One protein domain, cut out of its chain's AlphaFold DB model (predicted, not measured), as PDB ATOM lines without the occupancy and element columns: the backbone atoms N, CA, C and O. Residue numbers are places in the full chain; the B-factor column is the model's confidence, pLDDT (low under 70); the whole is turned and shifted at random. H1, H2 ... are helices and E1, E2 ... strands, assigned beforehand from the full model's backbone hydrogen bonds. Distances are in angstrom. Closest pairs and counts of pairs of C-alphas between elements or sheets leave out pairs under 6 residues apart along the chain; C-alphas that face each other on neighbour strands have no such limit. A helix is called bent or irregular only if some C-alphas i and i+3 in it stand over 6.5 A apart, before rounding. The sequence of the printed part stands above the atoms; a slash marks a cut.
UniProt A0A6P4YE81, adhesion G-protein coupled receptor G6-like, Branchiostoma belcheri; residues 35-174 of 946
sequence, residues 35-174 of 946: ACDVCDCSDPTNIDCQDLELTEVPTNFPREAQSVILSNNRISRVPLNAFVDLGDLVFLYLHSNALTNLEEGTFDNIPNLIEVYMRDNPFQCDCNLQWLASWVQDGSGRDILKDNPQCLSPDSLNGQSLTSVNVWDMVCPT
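Overview. This is residues 35 to 174 of the 946 residues of the protein "adhesion G-protein coupled receptor G6-like" of Branchiostoma belcheri (UniProt A0A6P4YE81). With little regular structure, the chain winds in stacked turns, a short solenoid: parallel strands E2 to E5 line one side, E1 ends the sheet, and H1, H2 and E6 lie at the other end. The printed part has 140 residues, 36 in named elements, class mixed, in order E1 E2 E3 E4 E5 H1 H2 E6; the sheet, E1 E2 E3 E4 E5, is mixed. It is compact, radius of gyration of the C-alphas 14.8 A, spanning 45 by 30 by 23 A.

Along the chain. The sheet holds E1, residues 40 to 43, 8.0 A, from C-alpha 40 at (105.704, 140.409, 56.918); E2, 46 to 48; E3, 67 to 69; E4, 91 to 93; and E5, 115 to 117. H1, 127 to 137, 15.5 A, is irregular: C-alphas 128 and 131 are 7.3 A apart. H2 is 139 to 144; E6, 151 to 153, ends at C-alpha 153 (84.112, 153.600, 79.285).

Arrangement. E1 and E2 are an antiparallel hairpin, N 40 to O 48 within hydrogen-bond range at 2.8 A. Parallel neighbours E4 and E5 have N 92 to O 115 at 2.9 A. H2 only grazes the sheet. H1 and H2 only just touch, only at the corner, with 3 pairs of C-alphas within 8 A, the closest Val 136 and Arg 142, 4.8 A. Of O i to N i+4 pairs, 5 of 7 in H1 and 1 of 2 in H2 are within range. E6 pairs with no named strand.

Size, cuts and confidence. The printed part has no cut. Links E2 to E3, E3 to E4 and E4 to E5 are long. Residues 139 and 173 to 174 have pLDDT under 70.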
ATOM      1  N   ALA A  35     102.244 133.111  62.348       71.69
ATOM      2  CA  ALA A  35     102.216 134.569  62.220       71.69
ATOM      3  C   ALA A  35     102.820 135.053  60.889       71.69
ATOM      4  O   ALA A  35     102.326 136.003  60.286       71.69
ATOM      5  N   CYS A  36     103.832 134.342  60.386       77.81
ATOM      6  CA  CYS A  36     104.526 134.637  59.134       77.81
ATOM      7  C   CYS A  36     103.841 134.112  57.855       77.81
ATOM      8  O   CYS A  36     104.357 134.347  56.764       77.81
ATOM      9  N   ASP A  37     102.688 133.437  57.955       78.94
ATOM     10  CA  ASP A  37     101.789 133.209  56.811       78.94
ATOM     11  C   ASP A  37     100.881 134.431  56.541       78.94
ATOM     12  O   ASP A  37     100.237 134.508  55.491       78.94
ATOM     13  N   VAL A  38     100.805 135.375  57.490       81.94
ATOM     14  CA  VAL A  38      99.882 136.528  57.474       81.94
ATOM     15  C   VAL A  38     100.626 137.867  57.512       81.94
ATOM     16  O   VAL A  38     100.270 138.773  56.760       81.94
ATOM     17  N   CYS A  39     101.645 137.989  58.361       87.88
ATOM     18  CA  CYS A  39     102.457 139.191  58.564       87.88
ATOM     19  C   CYS A  39     103.750 139.172  57.731       87.88
ATOM     20  O   CYS A  39     104.221 138.109  57.320       87.88
ATOM     21  N   ASP A  40     104.371 140.337  57.522       87.44
ATOM     22  CA  ASP A  40     105.704 140.409  56.918       87.44
ATOM     23  C   ASP A  40     106.782 140.073  57.965       87.44
ATOM     24  O   ASP A  40     107.069 140.848  58.878       87.44
ATOM     25  N   CYS A  41     107.379 138.889  57.810       86.31
ATOM     26  CA  CYS A  41     108.532 138.409  58.576       86.31
ATOM     27  C   CYS A  41     109.834 138.435  57.749       86.31
ATOM     28  O   CYS A  41     110.696 137.570  57.922       86.31
ATOM     29  N   SER A  42     109.986 139.377  56.807       81.38
ATOM     30  CA  SER A  42     111.206 139.514  55.986       81.38
ATOM     31  C   SER A  42     112.482 139.732  56.814       81.38
ATOM     32  O   SER A  42     113.575 139.413  56.340       81.38
ATOM     33  N   ASP A  43     112.344 140.233  58.043       83.38
ATOM     34  CA  ASP A  43     113.357 140.188  59.097       83.38
ATOM     35  C   ASP A  43     112.767 139.427  60.305       83.38
ATOM     36  O   ASP A  43     111.742 139.854  60.835       83.38
ATOM     37  N   PRO A  44     113.364 138.311  60.772       81.06
ATOM     38  CA  PRO A  44     112.829 137.549  61.904       81.06
ATOM     39  C   PRO A  44     112.890 138.310  63.239       81.06
ATOM     40  O   PRO A  44     112.269 137.870  64.204       81.06
ATOM     41  N   THR A  45     113.614 139.434  63.306       87.00
ATOM     42  CA  THR A  45     113.692 140.293  64.496       87.00
ATOM     43  C   THR A  45     112.622 141.388  64.534       87.00
ATOM     44  O   THR A  45     112.397 141.962  65.600       87.00
ATOM     45  N   ASN A  46     111.936 141.678  63.422       90.81
ATOM     46  CA  ASN A  46     110.930 142.740  63.335       90.81
ATOM     47  C   ASN A  46     109.721 142.293  62.503       90.81
ATOM     48  O   ASN A  46     109.778 142.279  61.274       90.81
ATOM     49  N   ILE A  47     108.632 141.949  63.190       93.31
ATOM     50  CA  ILE A  47     107.427 141.363  62.598       93.31
ATOM     51  C   ILE A  47     106.397 142.460  62.325       93.31
ATOM     52  O   ILE A  47     105.873 143.060  63.269       93.31
ATOM     53  N   ASP A  48     106.082 142.704  61.052       92.56
ATOM     54  CA  ASP A  48     105.110 143.724  60.644       92.56
ATOM     55  C   ASP A  48     103.752 143.100  60.283       92.56
ATOM     56  O   ASP A  48     103.583 142.467  59.237       92.56
ATOM     57  N   CYS A  49     102.773 143.271  61.173       92.75
ATOM     58  CA  CYS A  49     101.377 142.880  60.987       92.75
ATOM     59  C   CYS A  49     100.446 144.102  60.783       92.75
ATOM     60  O   CYS A  49      99.233 143.976  60.983       92.75
ATOM     61  N   GLN A  50     100.970 145.293  60.465       93.25
ATOM     62  CA  GLN A  50     100.191 146.539  60.454       93.25
ATOM     63  C   GLN A  50      99.178 146.607  59.291       93.25
ATOM     64  O   GLN A  50      99.437 146.138  58.186       93.25
ATOM     65  N   ASP A  51      98.023 147.243  59.528       91.81
ATOM     66  CA  ASP A  51      96.985 147.531  58.513       91.81
ATOM     67  C   ASP A  51      96.358 146.281  57.827       91.81
ATOM     68  O   ASP A  51      95.762 146.385  56.750       91.81
ATOM     69  N   LEU A  52      96.435 145.096  58.451       90.31
ATOM     70  CA  LEU A  52      95.976 143.802  57.905       90.31
ATOM     71  C   LEU A  52      94.514 143.418  58.250       90.31
ATOM     72  O   LEU A  52      94.064 142.319  57.927       90.31
ATOM     73  N   GLU A  53      93.758 144.309  58.896       88.94
ATOM     74  CA  GLU A  53      92.385 144.096  59.401       88.94
ATOM     75  C   GLU A  53      92.204 142.938  60.418       88.94
ATOM     76  O   GLU A  53      91.079 142.479  60.634       88.94
ATOM     77  N   LEU A  54      93.277 142.486  61.078       87.38
ATOM     78  CA  LEU A  54      93.271 141.332  61.995       87.38
ATOM     79  C   LEU A  54      92.292 141.516  63.163       87.38
ATOM     80  O   LEU A  54      92.270 142.570  63.790       87.38
ATOM     81  N   THR A  55      91.510 140.487  63.498       86.06
ATOM     82  CA  THR A  55      90.545 140.512  64.622       86.06
ATOM     83  C   THR A  55      91.051 139.839  65.901       86.06
ATOM     84  O   THR A  55      90.499 140.063  66.980       86.06
ATOM     85  N   GLU A  56      92.100 139.028  65.774       85.00
ATOM     86  CA  GLU A  56      92.767 138.252  66.825       85.00
ATOM     87  C   GLU A  56      94.287 138.329  66.592       85.00
ATOM     88  O   GLU A  56      94.728 138.620  65.477       85.00
ATOM     89  N   VAL A  57      95.091 138.096  67.634       87.44
ATOM     90  CA  VAL A  57      96.560 138.071  67.518       87.44
ATOM     91  C   VAL A  57      97.002 136.759  66.842       87.44
ATOM     92  O   VAL A  57      96.579 135.698  67.304       87.44
ATOM     93  N   PRO A  58      97.842 136.787  65.785       82.50
ATOM     94  CA  PRO A  58      98.369 135.572  65.160       82.50
ATOM     95  C   PRO A  58      99.187 134.696  66.121       82.50
ATOM     96  O   PRO A  58      99.811 135.189  67.058       82.50
ATOM     97  N   THR A  59      99.208 133.386  65.875       79.62
ATOM     98  CA  THR A  59      99.963 132.409  66.679       79.62
ATOM     99  C   THR A  59     101.358 132.139  66.114       79.62
ATOM    100  O   THR A  59     101.586 132.312  64.925       79.62
ATOM    101  N   ASN A  60     102.282 131.644  66.946       78.81
ATOM    102  CA  ASN A  60     103.625 131.201  66.535       78.81
ATOM    103  C   ASN A  60     104.492 132.309  65.891       78.81
ATOM    104  O   ASN A  60     104.991 132.172  64.775       78.81
ATOM    105  N   PHE A  61     104.700 133.412  66.616       83.94
ATOM    106  CA  PHE A  61     105.726 134.402  66.271       83.94
ATOM    107  C   PHE A  61     107.151 133.800  66.334       83.94
ATOM    108  O   PHE A  61     107.404 132.911  67.157       83.94
ATOM    109  N   PRO A  62     108.117 134.285  65.527       83.12
ATOM    110  CA  PRO A  62     109.524 133.907  65.665       83.12
ATOM    111  C   PRO A  62     110.078 134.275  67.048       83.12
ATOM    112  O   PRO A  62     109.965 135.415  67.481       83.12
ATOM    113  N   ARG A  63     110.743 133.328  67.722       84.31
ATOM    114  CA  ARG A  63     111.335 133.534  69.064       84.31
ATOM    115  C   ARG A  63     112.420 134.616  69.127       84.31
ATOM    116  O   ARG A  63     112.725 135.106  70.204       84.31
ATOM    117  N   GLU A  64     112.991 134.955  67.976       86.38
ATOM    118  CA  GLU A  64     114.048 135.959  67.795       86.38
ATOM    119  C   GLU A  64     113.470 137.380  67.574       86.38
ATOM    120  O   GLU A  64     114.227 138.326  67.344       86.38
ATOM    121  N   ALA A  65     112.139 137.546  67.633       88.06
ATOM    122  CA  ALA A  65     111.448 138.814  67.412       88.06
ATOM    123  C   ALA A  65     111.696 139.821  68.548       88.06
ATOM    124  O   ALA A  65     111.225 139.652  69.671       88.06
ATOM    125  N   GLN A  66     112.382 140.915  68.215       93.06
ATOM    126  CA  GLN A  66     112.644 142.060  69.093       93.06
ATOM    127  C   GLN A  66     111.580 143.156  68.943       93.06
ATOM    128  O   GLN A  66     111.407 143.974  69.847       93.06
ATOM    129  N   SER A  67     110.852 143.174  67.828       92.94
ATOM    130  CA  SER A  67     109.764 144.109  67.540       92.94
ATOM    131  C   SER A  67     108.565 143.373  66.939       92.94
ATOM    132  O   SER A  67     108.725 142.572  66.016       92.94
ATOM    133  N   VAL A  68     107.365 143.646  67.461       94.69
ATOM    134  CA  VAL A  68     106.088 143.112  66.960       94.69
ATOM    135  C   VAL A  68     105.099 144.262  66.763       94.69
ATOM    136  O   VAL A  68     104.683 144.927  67.718       94.69
ATOM    137  N   ILE A  69     104.716 144.496  65.505       94.56
ATOM    138  CA  ILE A  69     103.856 145.605  65.084       94.56
ATOM    139  C   ILE A  69     102.459 145.066  64.761       94.56
ATOM    140  O   ILE A  69     102.228 144.536  63.681       94.56
ATOM    141  N   LEU A  70     101.511 145.197  65.693       95.12
ATOM    142  CA  LEU A  70     100.116 144.735  65.562       95.12
ATOM    143  C   LEU A  70      99.119 145.900  65.394       95.12
ATOM    144  O   LEU A  70      97.903 145.699  65.467       95.12
ATOM    145  N   SER A  71      99.605 147.121  65.182       95.25
ATOM    146  CA  SER A  71      98.808 148.349  65.132       95.25
ATOM    147  C   SER A  71      97.913 148.483  63.891       95.25
ATOM    148  O   SER A  71      98.060 147.769  62.899       95.25
ATOM    149  N   ASN A  72      96.946 149.405  63.958       95.00
ATOM    150  CA  ASN A  72      95.948 149.681  62.909       95.00
ATOM    151  C   ASN A  72      95.096 148.460  62.493       95.00
ATOM    152  O   ASN A  72      94.625 148.370  61.357       95.00
ATOM    153  N   ASN A  73      94.892 147.510  63.404       95.00
ATOM    154  CA  ASN A  73      94.073 146.325  63.171       95.00
ATOM    155  C   ASN A  73      92.705 146.448  63.874       95.00
ATOM    156  O   ASN A  73      92.261 147.523  64.276       95.00
ATOM    157  N   ARG A  74      91.974 145.337  63.967       94.31
ATOM    158  CA  ARG A  74      90.650 145.220  64.596       94.31
ATOM    159  C   ARG A  74      90.703 144.270  65.804       94.31
ATOM    160  O   ARG A  74      89.683 143.677  66.160       94.31
ATOM    161  N   ILE A  75      91.884 144.094  66.407       94.19
ATOM    162  CA  ILE A  75      92.137 143.098  67.455       94.19
ATOM    163  C   ILE A  75      91.361 143.501  68.704       94.19
ATOM    164  O   ILE A  75      91.537 144.603  69.218       94.19
ATOM    165  N   SER A  76      90.482 142.614  69.172       88.25
ATOM    166  CA  SER A  76      89.573 142.893  70.298       88.25
ATOM    167  C   SER A  76      90.017 142.287  71.630       88.25
ATOM    168  O   SER A  76      89.556 142.718  72.686       88.25
ATOM    169  N   ARG A  77      90.915 141.293  71.588       85.12
ATOM    170  CA  ARG A  77      91.494 140.600  72.746       85.12
ATOM    171  C   ARG A  77      92.924 140.167  72.436       85.12
ATOM    172  O   ARG A  77      93.204 139.755  71.311       85.12
ATOM    173  N   VAL A  78      93.782 140.186  73.450       88.12
ATOM    174  CA  VAL A  78      95.089 139.515  73.445       88.12
ATOM    175  C   VAL A  78      94.978 138.320  74.398       88.12
ATOM    176  O   VAL A  78      94.674 138.544  75.567       88.12
ATOM    177  N   PRO A  79      95.164 137.069  73.941       80.94
ATOM    178  CA  PRO A  79      95.234 135.917  74.840       80.94
ATOM    179  C   PRO A  79      96.440 136.017  75.783       80.94
ATOM    180  O   PRO A  79      97.530 136.338  75.314       80.94
ATOM    181  N   LEU A  80      96.285 135.646  77.059       76.69
ATOM    182  CA  LEU A  80      97.355 135.672  78.075       76.69
ATOM    183  C   LEU A  80      98.717 135.114  77.602       76.69
ATOM    184  O   LEU A  80      99.766 135.670  77.907       76.69
ATOM    185  N   ASN A  81      98.703 134.035  76.812       78.62
ATOM    186  CA  ASN A  81      99.912 133.361  76.320       78.62
ATOM    187  C   ASN A  81     100.414 133.858  74.945       78.62
ATOM    188  O   ASN A  81     101.315 133.242  74.380       78.62
ATOM    189  N   ALA A  82      99.860 134.935  74.373       77.69
ATOM    190  CA  ALA A  82     100.174 135.378  73.004       77.69
ATOM    191  C   ALA A  82     101.656 135.735  72.775       77.69
ATOM    192  O   ALA A  82     102.151 135.605  71.657       77.69
ATOM    193  N   PHE A  83     102.363 136.151  73.830       84.69
ATOM    194  CA  PHE A  83     103.770 136.565  73.780       84.69
ATOM    195  C   PHE A  83     104.699 135.674  74.630       84.69
ATOM    196  O   PHE A  83     105.859 136.016  74.831       84.69
ATOM    197  N   VAL A  84     104.222 134.520  75.122       79.75
ATOM    198  CA  VAL A  84     104.934 133.686  76.121       79.75
ATOM    199  C   VAL A  84     106.284 133.127  75.637       79.75
ATOM    200  O   VAL A  84     107.175 132.869  76.438       79.75
ATOM    201  N   ASP A  85     106.446 132.958  74.324       74.75
ATOM    202  CA  ASP A  85     107.670 132.467  73.679       74.75
ATOM    203  C   ASP A  85     108.649 133.595  73.268       74.75
ATOM    204  O   ASP A  85     109.715 133.310  72.718       74.75
ATOM    205  N   LEU A  86     108.310 134.871  73.509       84.06
ATOM    206  CA  LEU A  86     109.015 136.047  72.978       84.06
ATOM    207  C   LEU A  86     109.945 136.724  73.998       84.06
ATOM    208  O   LEU A  86     109.900 137.936  74.201       84.06
ATOM    209  N   GLY A  87     110.822 135.944  74.630       84.88
ATOM    210  CA  GLY A  87     111.736 136.445  75.665       84.88
ATOM    211  C   GLY A  87     112.674 137.580  75.217       84.88
ATOM    212  O   GLY A  87     113.083 138.380  76.056       84.88
ATOM    213  N   ASP A  88     112.980 137.687  73.920       89.19
ATOM    214  CA  ASP A  88     113.827 138.740  73.332       89.19
ATOM    215  C   ASP A  88     113.039 139.989  72.859       89.19
ATOM    216  O   ASP A  88     113.631 140.899  72.277       89.19
ATOM    217  N   LEU A  89     111.724 140.071  73.110       92.75
ATOM    218  CA  LEU A  89     110.874 141.187  72.673       92.75
ATOM    219  C   LEU A  89     111.197 142.492  73.414       92.75
ATOM    220  O   LEU A  89     111.179 142.542  74.642       92.75
ATOM    221  N   VAL A  90     111.423 143.566  72.651       93.31
ATOM    222  CA  VAL A  90     111.792 144.905  73.143       93.31
ATOM    223  C   VAL A  90     110.717 145.954  72.830       93.31
ATOM    224  O   VAL A  90     110.470 146.834  73.661       93.31
ATOM    225  N   PHE A  91     110.061 145.857  71.667       94.62
ATOM    226  CA  PHE A  91     109.071 146.822  71.168       94.62
ATOM    227  C   PHE A  91     107.739 146.134  70.826       94.62
ATOM    228  O   PHE A  91     107.712 145.191  70.032       94.62
ATOM    229  N   LEU A  92     106.623 146.624  71.378       95.19
ATOM    230  CA  LEU A  92     105.281 146.078  71.137       95.19
ATOM    231  C   LEU A  92     104.272 147.184  70.786       95.19
ATOM    232  O   LEU A  92     103.942 148.039  71.614       95.19
ATOM    233  N   TYR A  93     103.733 147.138  69.565       96.00
ATOM    234  CA  TYR A  93     102.768 148.124  69.066       96.00
ATOM    235  C   TYR A  93     101.362 147.518  68.981       96.00
ATOM    236  O   TYR A  93     101.044 146.789  68.047       96.00
ATOM    237  N   LEU A  94     100.506 147.853  69.949       95.50
ATOM    238  CA  LEU A  94      99.090 147.459  70.021       95.50
ATOM    239  C   LEU A  94      98.132 148.640  69.769       95.50
ATOM    240  O   LEU A  94      96.913 148.477  69.844       95.50
ATOM    241  N   HIS A  95      98.653 149.836  69.485       94.88
ATOM    242  CA  HIS A  95      97.848 151.041  69.290       94.88
ATOM    243  C   HIS A  95      96.877 150.932  68.100       94.88
ATOM    244  O   HIS A  95      97.107 150.181  67.150       94.88
ATOM    245  N   SER A  96      95.806 151.726  68.131       96.00
ATOM    246  CA  SER A  96      94.822 151.831  67.044       96.00
ATOM    247  C   SER A  96      94.157 150.484  66.712       96.00
ATOM    248  O   SER A  96      94.132 150.058  65.560       96.00
ATOM    249  N   ASN A  97      93.646 149.808  67.745       96.75
ATOM    250  CA  ASN A  97      92.973 148.506  67.688       96.75
ATOM    251  C   ASN A  97      91.583 148.568  68.363       96.75
ATOM    252  O   ASN A  97      91.054 149.645  68.645       96.75
ATOM    253  N   ALA A  98      90.956 147.411  68.600       95.25
ATOM    254  CA  ALA A  98      89.641 147.283  69.230       95.25
ATOM    255  C   ALA A  98      89.699 146.722  70.671       95.25
ATOM    256  O   ALA A  98      88.693 146.200  71.156       95.25
ATOM    257  N   LEU A  99      90.848 146.809  71.356       94.81
ATOM    258  CA  LEU A  99      91.044 146.241  72.695       94.81
ATOM    259  C   LEU A  99      90.180 146.957  73.742       94.81
ATOM    260  O   LEU A  99      90.323 148.160  73.961       94.81
ATOM    261  N   THR A 100      89.310 146.206  74.421       91.94
ATOM    262  CA  THR A 100      88.517 146.719  75.551       91.94
ATOM    263  C   THR A 100      89.144 146.394  76.906       91.94
ATOM    264  O   THR A 100      89.043 147.208  77.820       91.94
ATOM    265  N   ASN A 101      89.821 145.248  77.035       90.00
ATOM    266  CA  ASN A 101      90.570 144.843  78.227       90.00
ATOM    267  C   ASN A 101      91.873 144.110  77.840       90.00
ATOM    268  O   ASN A 101      92.003 143.641  76.706       90.00
ATOM    269  N   LEU A 102      92.796 143.970  78.792       91.31
ATOM    270  CA  LEU A 102      93.929 143.037  78.747       91.31
ATOM    271  C   LEU A 102      93.909 142.163  80.012       91.31
ATOM    272  O   LEU A 102      93.501 142.624  81.075       91.31
ATOM    273  N   GLU A 103      94.328 140.904  79.898       88.25
ATOM    274  CA  GLU A 103      94.332 139.950  81.017       88.25
ATOM    275  C   GLU A 103      95.581 140.151  81.896       88.25
ATOM    276  O   GLU A 103      96.676 140.403  81.385       88.25
ATOM    277  N   GLU A 104      95.427 140.068  83.219       86.94
ATOM    278  CA  GLU A 104      96.546 140.217  84.155       86.94
ATOM    279  C   GLU A 104      97.594 139.120  83.913       86.94
ATOM    280  O   GLU A 104      97.250 137.958  83.701       86.94
ATOM    281  N   GLY A 105      98.873 139.504  83.874       81.25
ATOM    282  CA  GLY A 105      99.988 138.622  83.511       81.25
ATOM    283  C   GLY A 105     100.393 138.626  82.026       81.25
ATOM    284  O   GLY A 105     101.386 137.992  81.664       81.25
ATOM    285  N   THR A 106      99.698 139.371  81.150       84.69
ATOM    286  CA  THR A 106      99.996 139.448  79.692       84.69
ATOM    287  C   THR A 106     101.447 139.867  79.369       84.69
ATOM    288  O   THR A 106     101.944 139.572  78.281       84.69
ATOM    289  N   PHE A 107     102.147 140.542  80.291       87.00
ATOM    290  CA  PHE A 107     103.516 141.040  80.087       87.00
ATOM    291  C   PHE A 107     104.597 140.300  80.903       87.00
ATOM    292  O   PHE A 107     105.781 140.590  80.741       87.00
ATOM    293  N   ASP A 108     104.236 139.322  81.737       82.69
ATOM    294  CA  ASP A 108     105.153 138.737  82.735       82.69
ATOM    295  C   ASP A 108     106.297 137.919  82.114       82.69
ATOM    296  O   ASP A 108     107.370 137.775  82.699       82.69
ATOM    297  N   ASN A 109     106.076 137.388  80.908       77.88
ATOM    298  CA  ASN A 109     107.000 136.488  80.212       77.88
ATOM    299  C   ASN A 109     107.885 137.189  79.160       77.88
ATOM    300  O   ASN A 109     108.633 136.520  78.449       77.88
ATOM    301  N   ILE A 110     107.837 138.525  79.071       88.81
ATOM    302  CA  ILE A 110     108.622 139.335  78.119       88.81
ATOM    303  C   ILE A 110     109.564 140.318  78.852       88.81
ATOM    304  O   ILE A 110     109.391 141.534  78.788       88.81
ATOM    305  N   PRO A 111     110.589 139.813  79.575       84.19
ATOM    306  CA  PRO A 111     111.391 140.599  80.523       84.19
ATOM    307  C   PRO A 111     112.320 141.647  79.885       84.19
ATOM    308  O   PRO A 111     112.890 142.464  80.606       84.19
ATOM    309  N   ASN A 112     112.496 141.623  78.560       89.38
ATOM    310  CA  ASN A 112     113.314 142.580  77.808       89.38
ATOM    311  C   ASN A 112     112.503 143.745  77.201       89.38
ATOM    312  O   ASN A 112     113.065 144.559  76.469       89.38
ATOM    313  N   LEU A 113     111.204 143.847  77.506       90.75
ATOM    314  CA  LEU A 113     110.299 144.852  76.949       90.75
ATOM    315  C   LEU A 113     110.654 146.272  77.427       90.75
ATOM    316  O   LEU A 113     110.617 146.564  78.621       90.75
ATOM    317  N   ILE A 114     110.970 147.174  76.490       90.69
ATOM    318  CA  ILE A 114     111.365 148.570  76.773       90.69
ATOM    319  C   ILE A 114     110.300 149.568  76.303       90.69
ATOM    320  O   ILE A 114     110.167 150.635  76.913       90.69
ATOM    321  N   GLU A 115     109.557 149.262  75.233       93.25
ATOM    322  CA  GLU A 115     108.562 150.172  74.655       93.25
ATOM    323  C   GLU A 115     107.233 149.471  74.339       93.25
ATOM    324  O   GLU A 115     107.176 148.545  73.528       93.25
ATOM    325  N   VAL A 116     106.143 149.969  74.932       94.56
ATOM    326  CA  VAL A 116     104.766 149.561  74.608       94.56
ATOM    327  C   VAL A 116     103.953 150.762  74.130       94.56
ATOM    328  O   VAL A 116     104.027 151.848  74.714       94.56
ATOM    329  N   TYR A 117     103.137 150.542  73.098       95.56
ATOM    330  CA  TYR A 117     102.194 151.518  72.546       95.56
ATOM    331  C   TYR A 117     100.772 150.945  72.520       95.56
ATOM    332  O   TYR A 117     100.538 149.917  71.884       95.56
ATOM    333  N   MET A 118      99.816 151.603  73.182       94.62
ATOM    334  CA  MET A 118      98.423 151.149  73.334       94.62
ATOM    335  C   MET A 118      97.363 152.236  73.070       94.62
ATOM    336  O   MET A 118      96.172 151.967  73.251       94.62
ATOM    337  N   ARG A 119      97.737 153.450  72.635       93.25
ATOM    338  CA  ARG A 119      96.790 154.551  72.333       93.25
ATOM    339  C   ARG A 119      95.703 154.121  71.333       93.25
ATOM    340  O   ARG A 119      95.885 153.192  70.555       93.25
ATOM    341  N   ASP A 120      94.578 154.833  71.331       93.12
ATOM    342  CA  ASP A 120      93.501 154.681  70.343       93.12
ATOM    343  C   ASP A 120      92.850 153.281  70.355       93.12
ATOM    344  O   ASP A 120      92.442 152.761  69.321       93.12
ATOM    345  N   ASN A 121      92.744 152.692  71.552       96.00
ATOM    346  CA  ASN A 121      91.967 151.489  71.853       96.00
ATOM    347  C   ASN A 121      90.730 151.835  72.714       96.00
ATOM    348  O   ASN A 121      90.810 152.736  73.555       96.00
ATOM    349  N   PRO A 122      89.590 151.136  72.546       94.31
ATOM    350  CA  PRO A 122      88.332 151.384  73.259       94.31
ATOM    351  C   PRO A 122      88.317 150.825  74.698       94.31
ATOM    352  O   PRO A 122      87.394 150.101  75.076       94.31
ATOM    353  N   PHE A 123      89.318 151.159  75.515       94.81
ATOM    354  CA  PHE A 123      89.491 150.583  76.854       94.81
ATOM    355  C   PHE A 123      88.285 150.801  77.785       94.81
ATOM    356  O   PHE A 123      87.769 151.916  77.937       94.81
ATOM    357  N   GLN A 124      87.876 149.719  78.446       93.50
ATOM    358  CA  GLN A 124      86.853 149.672  79.484       93.50
ATOM    359  C   GLN A 124      87.547 149.671  80.848       93.50
ATOM    360  O   GLN A 124      88.001 148.643  81.340       93.50
ATOM    361  N   CYS A 125      87.661 150.855  81.442       92.81
ATOM    362  CA  CYS A 125      88.336 151.093  82.713       92.81
ATOM    363  C   CYS A 125      87.450 150.717  83.907       92.81
ATOM    364  O   CYS A 125      87.045 151.572  84.693       92.81
ATOM    365  N   ASP A 126      87.139 149.431  84.021       90.88
ATOM    366  CA  ASP A 126      86.528 148.832  85.205       90.88
ATOM    367  C   ASP A 126      87.535 147.955  85.973       90.88
ATOM    368  O   ASP A 126      88.742 147.992  85.709       90.88
ATOM    369  N   CYS A 127      87.042 147.178  86.939       88.38
ATOM    370  CA  CYS A 127      87.874 146.366  87.821       88.38
ATOM    371  C   CYS A 127      88.748 145.339  87.076       88.38
ATOM    372  O   CYS A 127      89.831 145.010  87.549       88.38
ATOM    373  N   ASN A 128      88.346 144.885  85.881       90.69
ATOM    374  CA  ASN A 128      89.111 143.909  85.095       90.69
ATOM    375  C   ASN A 128      90.360 144.518  84.429       90.69
ATOM    376  O   ASN A 128      91.273 143.778  84.067       90.69
ATOM    377  N   LEU A 129      90.400 145.850  84.273       92.50
ATOM    378  CA  LEU A 129      91.531 146.614  83.725       92.50
ATOM    379  C   LEU A 129      92.332 147.335  84.832       92.50
ATOM    380  O   LEU A 129      93.317 148.022  84.553       92.50
ATOM    381  N   GLN A 130      91.920 147.198  86.098       91.56
ATOM    382  CA  GLN A 130      92.502 147.901  87.247       91.56
ATOM    383  C   GLN A 130      94.000 147.599  87.419       91.56
ATOM    384  O   GLN A 130      94.784 148.514  87.693       91.56
ATOM    385  N   TRP A 131      94.409 146.349  87.168       91.38
ATOM    386  CA  TRP A 131      95.811 145.926  87.181       91.38
ATOM    387  C   TRP A 131      96.660 146.735  86.186       91.38
ATOM    388  O   TRP A 131      97.747 147.189  86.538       91.38
ATOM    389  N   LEU A 132      96.152 147.002  84.973       91.88
ATOM    390  CA  LEU A 132      96.894 147.723  83.936       91.88
ATOM    391  C   LEU A 132      97.050 149.200  84.302       91.88
ATOM    392  O   LEU A 132      98.126 149.765  84.118       91.88
ATOM    393  N   ALA A 133      96.008 149.826  84.854       90.62
ATOM    394  CA  ALA A 133      96.112 151.194  85.360       90.62
ATOM    395  C   ALA A 133      97.135 151.297  86.502       90.62
ATOM    396  O   ALA A 133      97.927 152.237  86.520       90.62
ATOM    397  N   SER A 134      97.174 150.308  87.403       90.00
ATOM    398  CA  SER A 134      98.196 150.221  88.449       90.00
ATOM    399  C   SER A 134      99.602 150.044  87.857       90.00
ATOM    400  O   SER A 134     100.501 150.816  88.183       90.00
ATOM    401  N   TRP A 135      99.789 149.103  86.926       91.00
ATOM    402  CA  TRP A 135     101.066 148.819  86.254       91.00
ATOM    403  C   TRP A 135     101.621 150.039  85.500       91.00
ATOM    404  O   TRP A 135     102.790 150.381  85.654       91.00
ATOM    405  N   VAL A 136     100.772 150.749  84.746       89.06
ATOM    406  CA  VAL A 136     101.128 151.991  84.030       89.06
ATOM    407  C   VAL A 136     101.481 153.141  84.991       89.06
ATOM    408  O   VAL A 136     102.207 154.065  84.614       89.06
ATOM    409  N   GLN A 137     100.962 153.130  86.220       87.19
ATOM    410  CA  GLN A 137     101.216 154.182  87.206       87.19
ATOM    411  C   GLN A 137     102.410 153.886  88.122       87.19
ATOM    412  O   GLN A 137     103.071 154.837  88.560       87.19
ATOM    413  N   ASP A 138     102.711 152.617  88.380       82.81
ATOM    414  CA  ASP A 138     103.903 152.179  89.102       82.81
ATOM    415  C   ASP A 138     105.187 152.334  88.260       82.81
ATOM    416  O   ASP A 138     105.147 152.531  87.045       82.81
ATOM    417  N   GLY A 139     106.351 152.294  88.914       69.38
ATOM    418  CA  GLY A 139     107.647 152.619  88.313       69.38
ATOM    419  C   GLY A 139     107.996 151.794  87.072       69.38
ATOM    420  O   GLY A 139     108.528 152.349  86.114       69.38
ATOM    421  N   SER A 140     107.670 150.498  87.057       73.62
ATOM    422  CA  SER A 140     108.026 149.601  85.951       73.62
ATOM    423  C   SER A 140     107.241 149.887  84.667       73.62
ATOM    424  O   SER A 140     107.850 150.110  83.622       73.62
ATOM    425  N   GLY A 141     105.904 149.917  84.714       79.12
ATOM    426  CA  GLY A 141     105.095 150.150  83.512       79.12
ATOM    427  C   GLY A 141     105.107 151.606  83.045       79.12
ATOM    428  O   GLY A 141     105.023 151.861  81.842       79.12
ATOM    429  N   ARG A 142     105.296 152.564  83.964       80.75
ATOM    430  CA  ARG A 142     105.426 154.000  83.653       80.75
ATOM    431  C   ARG A 142     106.590 154.312  82.716       80.75
ATOM    432  O   ARG A 142     106.435 155.162  81.843       80.75
ATOM    433  N   ASP A 143     107.732 153.654  82.902       82.00
ATOM    434  CA  ASP A 143     108.906 153.862  82.051       82.00
ATOM    435  C   ASP A 143     108.834 153.045  80.748       82.00
ATOM    436  O   ASP A 143     109.467 153.436  79.768       82.00
ATOM    437  N   ILE A 144     108.053 151.958  80.691       88.12
ATOM    438  CA  ILE A 144     107.879 151.111  79.492       88.12
ATOM    439  C   ILE A 144     106.835 151.689  78.520       88.12
ATOM    440  O   ILE A 144     107.029 151.661  77.301       88.12
ATOM    441  N   LEU A 145     105.731 152.244  79.023       90.44
ATOM    442  CA  LEU A 145     104.672 152.807  78.185       90.44
ATOM    443  C   LEU A 145     105.128 154.112  77.508       90.44
ATOM    444  O   LEU A 145     105.434 155.101  78.173       90.44
ATOM    445  N   LYS A 146     105.139 154.147  76.169       88.19
ATOM    446  CA  LYS A 146     105.588 155.318  75.383       88.19
ATOM    447  C   LYS A 146     104.452 156.174  74.832       88.19
ATOM    448  O   LYS A 146     104.695 157.193  74.176       88.19
ATOM    449  N   ASP A 147     103.207 155.788  75.086       88.88
ATOM    450  CA  ASP A 147     102.038 156.597  74.776       88.88
ATOM    451  C   ASP A 147     101.101 156.801  75.971       88.88
ATOM    452  O   ASP A 147     101.466 156.609  77.125       88.88
ATOM    453  N   ASN A 148      99.929 157.371  75.701       88.50
ATOM    454  CA  ASN A 148      99.034 157.893  76.723       88.50
ATOM    455  C   ASN A 148      97.597 157.444  76.400       88.50
ATOM    456  O   ASN A 148      96.795 158.260  75.930       88.50
ATOM    457  N   PRO A 149      97.295 156.141  76.560       93.19
ATOM    458  CA  PRO A 149      95.993 155.564  76.264       93.19
ATOM    459  C   PRO A 149      94.923 156.125  77.204       93.19
ATOM    460  O   PRO A 149      95.210 156.580  78.318       93.19
ATOM    461  N   GLN A 150      93.681 156.124  76.725       93.88
ATOM    462  CA  GLN A 150      92.539 156.730  77.400       93.88
ATOM    463  C   GLN A 150      91.422 155.710  77.594       93.88
ATOM    464  O   GLN A 150      91.205 154.845  76.749       93.88
ATOM    465  N   CYS A 151      90.701 155.847  78.700       93.88
ATOM    466  CA  CYS A 151      89.465 155.125  78.953       93.88
ATOM    467  C   CYS A 151      88.379 155.616  77.988       93.88
ATOM    468  O   CYS A 151      88.178 156.826  77.854       93.88
ATOM    469  N   LEU A 152      87.651 154.702  77.346       94.19
ATOM    470  CA  LEU A 152      86.445 155.021  76.570       94.19
ATOM    471  C   LEU A 152      85.171 154.822  77.404       94.19
ATOM    472  O   LEU A 152      84.181 155.521  77.208       94.19
ATOM    473  N   SER A 153      85.198 153.877  78.342       86.81
ATOM    474  CA  SER A 153      84.112 153.600  79.285       86.81
ATOM    475  C   SER A 153      84.679 153.243  80.669       86.81
ATOM    476  O   SER A 153      85.857 152.884  80.741       86.81
ATOM    477  N   PRO A 154      83.897 153.335  81.764       88.12
ATOM    478  CA  PRO A 154      82.557 153.933  81.864       88.12
ATOM    479  C   PRO A 154      82.553 155.451  81.595       88.12
ATOM    480  O   PRO A 154      83.602 156.091  81.597       88.12
ATOM    481  N   ASP A 155      81.373 156.049  81.378       86.25
ATOM    482  CA  ASP A 155      81.230 157.481  81.036       86.25
ATOM    483  C   ASP A 155      81.840 158.447  82.073       86.25
ATOM    484  O   ASP A 155      82.232 159.558  81.724       86.25
ATOM    485  N   SER A 156      81.968 158.028  83.337       84.56
ATOM    486  CA  SER A 156      82.657 158.771  84.404       84.56
ATOM    487  C   SER A 156      84.171 158.900  84.189       84.56
ATOM    488  O   SER A 156      84.780 159.870  84.646       84.56
ATOM    489  N   LEU A 157      84.781 157.936  83.494       90.31
ATOM    490  CA  LEU A 157      86.217 157.879  83.209       90.31
ATOM    491  C   LEU A 157      86.544 158.171  81.735       90.31
ATOM    492  O   LEU A 157      87.714 158.298  81.388       90.31
ATOM    493  N   ASN A 158      85.538 158.319  80.870       91.75
ATOM    494  CA  ASN A 158      85.701 158.559  79.435       91.75
ATOM    495  C   ASN A 158      86.599 159.787  79.151       91.75
ATOM    496  O   ASN A 158      86.342 160.900  79.615       91.75
ATOM    497  N   GLY A 159      87.688 159.570  78.411       88.38
ATOM    498  CA  GLY A 159      88.716 160.567  78.107       88.38
ATOM    499  C   GLY A 159      89.791 160.762  79.188       88.38
ATOM    500  O   GLY A 159      90.793 161.429  78.914       88.38
ATOM    501  N   GLN A 160      89.659 160.172  80.381       91.88
ATOM    502  CA  GLN A 160      90.765 160.102  81.346       91.88
ATOM    503  C   GLN A 160      91.862 159.162  80.825       91.88
ATOM    504  O   GLN A 160      91.581 158.231  80.070       91.88
ATOM    505  N   SER A 161      93.121 159.397  81.206       90.12
ATOM    506  CA  SER A 161      94.233 158.538  80.787       90.12
ATOM    507  C   SER A 161      94.596 157.507  81.843       90.12
ATOM    508  O   SER A 161      94.664 157.839  83.022       90.12
ATOM    509  N   LEU A 162      94.936 156.290  81.412       90.94
ATOM    510  CA  LEU A 162      95.435 155.225  82.292       90.94
ATOM    511  C   LEU A 162      96.689 155.643  83.092       90.94
ATOM    512  O   LEU A 162      96.899 155.145  84.193       90.94
ATOM    513  N   THR A 163      97.469 156.616  82.601       88.06
ATOM    514  CA  THR A 163      98.645 157.195  83.289       88.06
ATOM    515  C   THR A 163      98.309 158.086  84.491       88.06
ATOM    516  O   THR A 163      99.214 158.437  85.258       88.06
ATOM    517  N   SER A 164      97.038 158.477  84.659       88.44
ATOM    518  CA  SER A 164      96.583 159.416  85.694       88.44
ATOM    519  C   SER A 164      95.153 159.177  86.208       88.44
ATOM    520  O   SER A 164      94.611 160.050  86.885       88.44
ATOM    521  N   VAL A 165      94.506 158.070  85.838       91.19
ATOM    522  CA  VAL A 165      93.156 157.709  86.299       91.19
ATOM    523  C   VAL A 165      93.222 157.232  87.747       91.19
ATOM    524  O   VAL A 165      94.162 156.538  88.133       91.19
ATOM    525  N   ASN A 166      92.233 157.582  88.566       87.69
ATOM    526  CA  ASN A 166      92.152 157.041  89.915       87.69
ATOM    527  C   ASN A 166      91.807 155.543  89.848       87.69
ATOM    528  O   ASN A 166      90.689 155.175  89.493       87.69
ATOM    529  N   VAL A 167      92.766 154.693  90.219       87.69
ATOM    530  CA  VAL A 167      92.641 153.226  90.202       87.69
ATOM    531  C   VAL A 167      91.460 152.740  91.062       87.69
ATOM    532  O   VAL A 167      90.881 151.697  90.773       87.69
ATOM    533  N   TRP A 168      91.036 153.512  92.070       81.38
ATOM    534  CA  TRP A 168      89.880 153.193  92.920       81.38
ATOM    535  C   TRP A 168      88.513 153.529  92.300       81.38
ATOM    536  O   TRP A 168      87.509 152.988  92.753       81.38
ATOM    537  N   ASP A 169      88.458 154.369  91.259       85.19
ATOM    538  CA  ASP A 169      87.206 154.703  90.555       85.19
ATOM    539  C   ASP A 169      86.884 153.699  89.425       85.19
ATOM    540  O   ASP A 169      85.801 153.738  88.835       85.19
ATOM    541  N   MET A 170      87.809 152.776  89.128       88.69
ATOM    542  CA  MET A 170      87.668 151.714  88.123       88.69
ATOM    543  C   MET A 170      86.859 150.533  88.679       88.69
ATOM    544  O   MET A 170      87.380 149.445  88.916       88.69
ATOM    545  N   VAL A 171      85.567 150.754  88.923       80.50
ATOM    546  CA  VAL A 171      84.673 149.778  89.568       80.50
ATOM    547  C   VAL A 171      83.789 149.070  88.535       80.50
ATOM    548  O   VAL A 171      83.170 149.710  87.685       80.50
ATOM    549  N   CYS A 172      83.693 147.742  88.626       80.12
ATOM    550  CA  CYS A 172      82.755 146.960  87.818       80.12
ATOM    551  C   CYS A 172      81.298 147.180  88.269       80.12
ATOM    552  O   CYS A 172      81.030 147.164  89.472       80.12
ATOM    553  N   PRO A 173      80.332 147.345  87.345       56.38
ATOM    554  CA  PRO A 173      78.936 147.556  87.711       56.38
ATOM    555  C   PRO A 173      78.321 146.282  88.303       56.38
ATOM    556  O   PRO A 173      78.043 145.317  87.588       56.38
ATOM    557  N   THR A 174      78.047 146.301  89.608       47.62
ATOM    558  CA  THR A 174      77.140 145.338  90.238       47.62
ATOM    559  C   THR A 174      75.734 145.483  89.649       47.62
ATOM    560  O   THR A 174      75.318 146.555  89.202       47.62
TER     561      THR A 174